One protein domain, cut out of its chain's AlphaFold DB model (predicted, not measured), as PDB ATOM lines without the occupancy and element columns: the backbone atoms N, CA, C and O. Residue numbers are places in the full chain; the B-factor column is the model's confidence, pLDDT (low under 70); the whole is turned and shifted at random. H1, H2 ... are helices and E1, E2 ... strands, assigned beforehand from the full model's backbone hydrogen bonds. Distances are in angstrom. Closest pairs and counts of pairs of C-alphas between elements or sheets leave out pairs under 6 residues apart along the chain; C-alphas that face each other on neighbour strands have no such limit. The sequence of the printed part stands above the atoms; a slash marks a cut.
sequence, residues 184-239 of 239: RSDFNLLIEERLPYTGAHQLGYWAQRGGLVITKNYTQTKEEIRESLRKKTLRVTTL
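Overview. This is residues 184 to 239 of the 239 residues of an uncharacterized protein of Macrostomum lignano (UniProt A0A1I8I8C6). A narrow antiparallel sheet, made of the long hairpin of E1 and E2 with short E3 beside E2, leads on to one helix, H1, that is not on the sheet; from there a bare tail, residues 229 to 239, sticks out. The printed part has 56 residues, with E1, E2, E3 and H1 in that order along the chain. The sheet's order is E1 - E2 - E3, a meander, each strand the antiparallel neighbour of the one before. The class is mixed, helices and strands; the whole is extended, with a radius of gyration of the C-alphas of 16.4 A, and elongated, spanning 51 by 30 by 19 A.

Along the chain. Find C-alpha 184 at (0.894, -14.007, 50.906); from there E1, residues 184 to 195, runs 31.1 A and bends by 60 degrees at residue 187. E2, residues 199 to 207, covers 23.8 A. E3 is residues 211 to 214. H1, residues 218 to 228, starts with C-alpha 218 at (28.476, -21.084, 35.268) and ends 14.6 A away at C-alpha 228, (30.774, -35.344, 33.076).

Arrangement. Look first at the hairpin of E1 and E2, whose directions differ by 152 degrees: N 189 and O 206 are 2.8 A apart, within hydrogen-bond range. The hairpin of E2 and E3, at 143 degrees, has N 205 and O 213 within that range at 2.9 A. E1 and E3 are the edge strands. H1 is apart from E1 and E2; 6 of its 7 O i to N i+4 pairs are within hydrogen-bond range.

Size, cuts and confidence. The C-alphas of Arg 184 and Leu 239, the chain's last residue, are the two farthest apart, 53.9 A. Without the tail, which stands free, the body spans 42 by 18 by 8 A. The printed part has no cut, and its three links are tight. Mean pLDDT of the printed part is 71.1; look for values under 70 at residues 194 to 200 and 218 to 229, among them.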
ATOM      1  N   ARG A 184      -0.571 -14.108  50.862       80.94
ATOM      2  CA  ARG A 184       0.894 -14.007  50.906       80.94
ATOM      3  C   ARG A 184       1.416 -13.229  49.702       80.94
ATOM      4  O   ARG A 184       1.099 -13.546  48.557       80.94
ATOM      5  N   SER A 185       2.264 -12.247  49.974       79.25
ATOM      6  CA  SER A 185       2.871 -11.371  48.979       79.25
ATOM      7  C   SER A 185       4.366 -11.179  49.244       79.25
ATOM      8  O   SER A 185       4.855 -11.402  50.353       79.25
ATOM      9  N   ASP A 186       5.085 -10.760  48.201       75.50
ATOM     10  CA  ASP A 186       6.525 -10.496  48.215       75.50
ATOM     11  C   ASP A 186       7.318 -11.710  48.714       75.50
ATOM     12  O   ASP A 186       8.007 -11.668  49.736       75.50
ATOM     13  N   PHE A 187       7.147 -12.823  47.993       76.38
ATOM     14  CA  PHE A 187       7.865 -14.062  48.245       76.38
ATOM     15  C   PHE A 187       8.869 -14.412  47.154       76.38
ATOM     16  O   PHE A 187       8.714 -14.033  45.986       76.38
ATOM     17  N   ASN A 188       9.869 -15.193  47.562       76.25
ATOM     18  CA  ASN A 188      10.877 -15.763  46.683       76.25
ATOM     19  C   ASN A 188      10.719 -17.284  46.601       76.25
ATOM     20  O   ASN A 188      10.530 -17.957  47.613       76.25
ATOM     21  N   LEU A 189      10.830 -17.824  45.392       76.62
ATOM     22  CA  LEU A 189      10.867 -19.254  45.116       76.62
ATOM     23  C   LEU A 189      12.300 -19.642  44.797       76.62
ATOM     24  O   LEU A 189      12.836 -19.192  43.790       76.62
ATOM     25  N   LEU A 190      12.925 -20.459  45.637       74.19
ATOM     26  CA  LEU A 190      14.228 -21.025  45.307       74.19
ATOM     27  C   LEU A 190      14.069 -22.000  44.138       74.19
ATOM     28  O   LEU A 190      13.104 -22.763  44.082       74.19
ATOM     29  N   ILE A 191      15.001 -21.938  43.193       75.50
ATOM     30  CA  ILE A 191      15.039 -22.828  42.039       75.50
ATOM     31  C   ILE A 191      16.260 -23.705  42.193       75.50
ATOM     32  O   ILE A 191      17.385 -23.209  42.265       75.50
ATOM     33  N   GLU A 192      16.018 -25.006  42.210       73.94
ATOM     34  CA  GLU A 192      17.058 -26.011  42.305       73.94
ATOM     35  C   GLU A 192      17.103 -26.870  41.050       73.94
ATOM     36  O   GLU A 192      16.086 -27.184  40.430       73.94
ATOM     37  N   GLU A 193      18.317 -27.262  40.699       70.19
ATOM     38  CA  GLU A 193      18.617 -28.243  39.676       70.19
ATOM     39  C   GLU A 193      19.125 -29.506  40.370       70.19
ATOM     40  O   GLU A 193      20.060 -29.446  41.167       70.19
ATOM     41  N   ARG A 194      18.525 -30.662  40.074       65.31
ATOM     42  CA  ARG A 194      19.021 -31.947  40.572       65.31
ATOM     43  C   ARG A 194      19.913 -32.585  39.519       65.31
ATOM     44  O   ARG A 194      19.438 -32.997  38.464       65.31
ATOM     45  N   LEU A 195      21.197 -32.688  39.833       63.97
ATOM     46  CA  LEU A 195      22.187 -33.353  39.001       63.97
ATOM     47  C   LEU A 195      22.358 -34.815  39.458       63.97
ATOM     48  O   LEU A 195      22.353 -35.073  40.664       63.97
ATOM     49  N   PRO A 196      22.539 -35.781  38.532       54.28
ATOM     50  CA  PRO A 196      22.580 -37.211  38.865       54.28
ATOM     51  C   PRO A 196      23.659 -37.609  39.878       54.28
ATOM     52  O   PRO A 196      23.458 -38.540  40.647       54.28
ATOM     53  N   TYR A 197      24.799 -36.912  39.880       57.12
ATOM     54  CA  TYR A 197      25.977 -37.300  40.667       57.12
ATOM     55  C   TYR A 197      26.277 -36.358  41.828       57.12
ATOM     56  O   TYR A 197      26.862 -36.771  42.822       57.12
ATOM     57  N   THR A 198      25.889 -35.090  41.709       61.03
ATOM     58  CA  THR A 198      26.244 -34.046  42.676       61.03
ATOM     59  C   THR A 198      25.045 -33.591  43.510       61.03
ATOM     60  O   THR A 198      25.198 -32.728  44.369       61.03
ATOM     61  N   GLY A 199      23.860 -34.172  43.296       63.66
ATOM     62  CA  GLY A 199      22.659 -33.882  44.077       63.66
ATOM     63  C   GLY A 199      21.946 -32.596  43.653       63.66
ATOM     64  O   GLY A 199      22.055 -32.151  42.512       63.66
ATOM     65  N   ALA A 200      21.142 -32.031  44.558       66.75
ATOM     66  CA  ALA A 200      20.407 -30.790  44.309       66.75
ATOM     67  C   ALA A 200      21.298 -29.559  44.525       66.75
ATOM     68  O   ALA A 200      21.879 -29.407  45.603       66.75
ATOM     69  N   HIS A 201      21.357 -28.679  43.528       71.88
ATOM     70  CA  HIS A 201      22.114 -27.427  43.514       71.88
ATOM     71  C   HIS A 201      21.177 -26.246  43.327       71.88
ATOM     72  O   HIS A 201      20.309 -26.271  42.456       71.88
ATOM     73  N   GLN A 202      21.386 -25.178  44.092       74.31
ATOM     74  CA  GLN A 202      20.629 -23.951  43.897       74.31
ATOM     75  C   GLN A 202      21.050 -23.284  42.580       74.31
ATOM     76  O   GLN A 202      22.188 -22.844  42.415       74.31
ATOM     77  N   LEU A 203      20.110 -23.180  41.643       77.19
ATOM     78  CA  LEU A 203      20.290 -22.470  40.380       77.19
ATOM     79  C   LEU A 203      20.104 -20.959  40.568       77.19
ATOM     80  O   LEU A 203      20.779 -20.140  39.942       77.19
ATOM     81  N   GLY A 204      19.159 -20.584  41.424       79.00
ATOM     82  CA  GLY A 204      18.731 -19.206  41.578       79.00
ATOM     83  C   GLY A 204      17.462 -19.086  42.401       79.00
ATOM     84  O   GLY A 204      17.114 -19.975  43.177       79.00
ATOM     85  N   TYR A 205      16.757 -17.980  42.216       80.06
ATOM     86  CA  TYR A 205      15.449 -17.758  42.808       80.06
ATOM     87  C   TYR A 205      14.543 -16.978  41.858       80.06
ATOM     88  O   TYR A 205      14.999 -16.221  41.008       80.06
ATOM     89  N   TRP A 206      13.237 -17.148  42.008       82.31
ATOM     90  CA  TRP A 206      12.225 -16.339  41.349       82.31
ATOM     91  C   TRP A 206      11.548 -15.441  42.377       82.31
ATOM     92  O   TRP A 206      11.029 -15.929  43.376       82.31
ATOM     93  N   ALA A 207      11.546 -14.133  42.145       81.31
ATOM     94  CA  ALA A 207      10.905 -13.159  43.018       81.31
ATOM     95  C   ALA A 207       9.575 -12.684  42.430       81.31
ATOM     96  O   ALA A 207       9.495 -12.398  41.233       81.31
ATOM     97  N   GLN A 208       8.557 -12.481  43.278       78.00
ATOM     98  CA  GLN A 208       7.226 -12.055  42.817       78.00
ATOM     99  C   GLN A 208       7.232 -10.797  41.942       78.00
ATOM    100  O   GLN A 208       6.493 -10.717  40.961       78.00
ATOM    101  N   ARG A 209       8.072  -9.821  42.295       81.38
ATOM    102  CA  ARG A 209       8.217  -8.559  41.555       81.38
ATOM    103  C   ARG A 209       9.411  -8.551  40.597       81.38
ATOM    104  O   ARG A 209       9.397  -7.788  39.640       81.38
ATOM    105  N   GLY A 210      10.428  -9.372  40.865       82.06
ATOM    106  CA  GLY A 210      11.715  -9.352  40.158       82.06
ATOM    107  C   GLY A 210      11.867 -10.408  39.061       82.06
ATOM    108  O   GLY A 210      12.780 -10.307  38.252       82.06
ATOM    109  N   GLY A 211      10.982 -11.404  39.000       84.06
ATOM    110  CA  GLY A 211      11.119 -12.509  38.057       84.06
ATOM    111  C   GLY A 211      12.275 -13.447  38.416       84.06
ATOM    112  O   GLY A 211      12.643 -13.572  39.582       84.06
ATOM    113  N   LEU A 212      12.809 -14.146  37.411       80.94
ATOM    114  CA  LEU A 212      13.883 -15.126  37.572       80.94
ATOM    115  C   LEU A 212      15.242 -14.440  37.756       80.94
ATOM    116  O   LEU A 212      15.656 -13.654  36.909       80.94
ATOM    117  N   VAL A 213      15.961 -14.822  38.808       82.94
ATOM    118  CA  VAL A 213      17.347 -14.442  39.078       82.94
ATOM    119  C   VAL A 213      18.184 -15.710  39.179       82.94
ATOM    120  O   VAL A 213      17.948 -16.551  40.044       82.94
ATOM    121  N   ILE A 214      19.171 -15.853  38.299       83.56
ATOM    122  CA  ILE A 214      20.102 -16.983  38.309       83.56
ATOM    123  C   ILE A 214      21.331 -16.575  39.118       83.56
ATOM    124  O   ILE A 214      21.974 -15.576  38.805       83.56
ATOM    125  N   THR A 215      21.642 -17.335  40.165       81.94
ATOM    126  CA  THR A 215      22.789 -17.078  41.054       81.94
ATOM    127  C   THR A 215      23.903 -18.107  40.886       81.94
ATOM    128  O   THR A 215      24.978 -17.934  41.453       81.94
ATOM    129  N   LYS A 216      23.665 -19.179  40.119       74.62
ATOM    130  CA  LYS A 216      24.667 -20.210  39.840       74.62
ATOM    131  C   LYS A 216      25.826 -19.630  39.031       74.62
ATOM    132  O   LYS A 216      25.623 -18.989  37.999       74.62
ATOM    133  N   ASN A 217      27.049 -19.901  39.478       70.81
ATOM    134  CA  ASN A 217      28.243 -19.496  38.757       70.81
ATOM    135  C   ASN A 217      28.589 -20.522  37.663       70.81
ATOM    136  O   ASN A 217      29.124 -21.597  37.933       70.81
ATOM    137  N   TYR A 218      28.294 -20.183  36.409       66.00
ATOM    138  CA  TYR A 218      28.476 -21.084  35.268       66.00
ATOM    139  C   TYR A 218      29.937 -21.422  34.936       66.00
ATOM    140  O   TYR A 218      30.172 -22.379  34.196       66.00
ATOM    141  N   THR A 219      30.931 -20.689  35.456       60.91
ATOM    142  CA  THR A 219      32.343 -21.064  35.258       60.91
ATOM    143  C   THR A 219      32.693 -22.371  35.970       60.91
ATOM    144  O   THR A 219      33.407 -23.178  35.385       60.91
ATOM    145  N   GLN A 220      32.118 -22.647  37.145       62.38
ATOM    146  CA  GLN A 220      32.235 -23.959  37.805       62.38
ATOM    147  C   GLN A 220      31.461 -25.044  37.042       62.38
ATOM    148  O   GLN A 220      31.974 -26.138  36.822       62.38
ATOM    149  N   THR A 221      30.272 -24.715  36.527       59.59
ATOM    150  CA  THR A 221      29.450 -25.659  35.749       59.59
ATOM    151  C   THR A 221      30.115 -26.089  34.440       59.59
ATOM    152  O   THR A 221      29.917 -27.217  34.001       59.59
ATOM    153  N   LYS A 222      30.933 -25.239  33.802       60.78
ATOM    154  CA  LYS A 222      31.715 -25.647  32.624       60.78
ATOM    155  C   LYS A 222      32.707 -26.761  32.948       60.78
ATOM    156  O   LYS A 222      32.801 -27.695  32.157       60.78
ATOM    157  N   GLU A 223      33.403 -26.689  34.079       66.31
ATOM    158  CA  GLU A 223      34.316 -27.758  34.495       66.31
ATOM    159  C   GLU A 223      33.551 -29.026  34.891       66.31
ATOM    160  O   GLU A 223      33.906 -30.103  34.425       66.31
ATOM    161  N   GLU A 224      32.427 -28.911  35.605       63.44
ATOM    162  CA  GLU A 224      31.549 -30.053  35.918       63.44
ATOM    163  C   GLU A 224      31.003 -30.736  34.650       63.44
ATOM    164  O   GLU A 224      30.996 -31.965  34.540       63.44
ATOM    165  N   ILE A 225      30.579 -29.954  33.648       62.84
ATOM    166  CA  ILE A 225      30.150 -30.474  32.344       62.84
ATOM    167  C   ILE A 225      31.327 -31.173  31.661       62.84
ATOM    168  O   ILE A 225      31.166 -32.295  31.178       62.84
ATOM    169  N   ARG A 226      32.512 -30.555  31.651       64.56
ATOM    170  CA  ARG A 226      33.725 -31.112  31.039       64.56
ATOM    171  C   ARG A 226      34.134 -32.433  31.689       64.56
ATOM    172  O   ARG A 226      34.484 -33.375  30.979       64.56
ATOM    173  N   GLU A 227      34.027 -32.533  33.008       67.19
ATOM    174  CA  GLU A 227      34.238 -33.770  33.759       67.19
ATOM    175  C   GLU A 227      33.164 -34.817  33.454       67.19
ATOM    176  O   GLU A 227      33.500 -35.967  33.176       67.19
ATOM    177  N   SER A 228      31.885 -34.431  33.393       58.88
ATOM    178  CA  SER A 228      30.774 -35.344  33.076       58.88
ATOM    179  C   SER A 228      30.804 -35.894  31.642       58.88
ATOM    180  O   SER A 228      30.152 -36.905  31.349       58.88
ATOM    181  N   LEU A 229      31.530 -35.212  30.747       68.81
ATOM    182  CA  LEU A 229      31.765 -35.588  29.353       68.81
ATOM    183  C   LEU A 229      33.053 -36.404  29.171       68.81
ATOM    184  O   LEU A 229      33.258 -36.972  28.095       68.81
ATOM    185  N   ARG A 230      33.913 -36.523  30.195       72.25
ATOM    186  CA  ARG A 230      35.084 -37.409  30.115       72.25
ATOM    187  C   ARG A 230      34.619 -38.839  29.846       72.25
ATOM    188  O   ARG A 230      33.746 -39.363  30.529       72.25
ATOM    189  N   LYS A 231      35.244 -39.480  28.852       65.62
ATOM    190  CA  LYS A 231      34.959 -40.859  28.410       65.62
ATOM    191  C   LYS A 231      33.550 -41.082  27.832       65.62
ATOM    192  O   LYS A 231      33.128 -42.227  27.713       65.62
ATOM    193  N   LYS A 232      32.837 -40.024  27.428       71.19
ATOM    194  CA  LYS A 232      31.610 -40.147  26.625       71.19
ATOM    195  C   LYS A 232      31.918 -39.876  25.156       71.19
ATOM    196  O   LYS A 232      32.545 -38.876  24.821       71.19
ATOM    197  N   THR A 233      31.474 -40.764  24.276       76.00
ATOM    198  CA  THR A 233      31.573 -40.601  22.824       76.00
ATOM    199  C   THR A 233      30.349 -39.862  22.294       76.00
ATOM    200  O   THR A 233      29.207 -40.208  22.601       76.00
ATOM    201  N   LEU A 234      30.584 -38.825  21.487       71.31
ATOM    202  CA  LEU A 234      29.519 -38.146  20.759       71.31
ATOM    203  C   LEU A 234      29.060 -39.052  19.618       71.31
ATOM    204  O   LEU A 234      29.854 -39.440  18.763       71.31
ATOM    205  N   ARG A 235      27.771 -39.388  19.600       71.06
ATOM    206  CA  ARG A 235      27.165 -40.085  18.468       71.06
ATOM    207  C   ARG A 235      26.763 -39.042  17.433       71.06
ATOM    208  O   ARG A 235      25.815 -38.293  17.652       71.06
ATOM    209  N   VAL A 236      27.512 -38.981  16.340       67.94
ATOM    210  CA  VAL A 236      27.201 -38.122  15.196       67.94
ATOM    211  C   VAL A 236      26.213 -38.860  14.299       67.94
ATOM    212  O   VAL A 236      26.427 -40.022  13.960       67.94
ATOM    213  N   THR A 237      25.125 -38.191  13.935       59.41
ATOM    214  CA  THR A 237      24.175 -38.661  12.921       59.41
ATOM    215  C   THR A 237      24.320 -37.756  11.710       59.41
ATOM    216  O   THR A 237      24.265 -36.535  11.860       59.41
ATOM    217  N   THR A 238      24.543 -38.343  10.539       73.12
ATOM    218  CA  THR A 238      24.562 -37.629   9.258       73.12
ATOM    219  C   THR A 238      23.210 -37.808   8.573       73.12
ATOM    220  O   THR A 238      22.491 -38.762   8.884       73.12
ATOM    221  N   LEU A 239      22.856 -36.870   7.692       53.97
ATOM    222  CA  LEU A 239      21.710 -36.998   6.789       53.97
ATOM    223  C   LEU A 239      22.011 -38.000   5.670       53.97
ATOM    224  O   LEU A 239      23.212 -38.134   5.332       53.97
TER     225      LEU A 239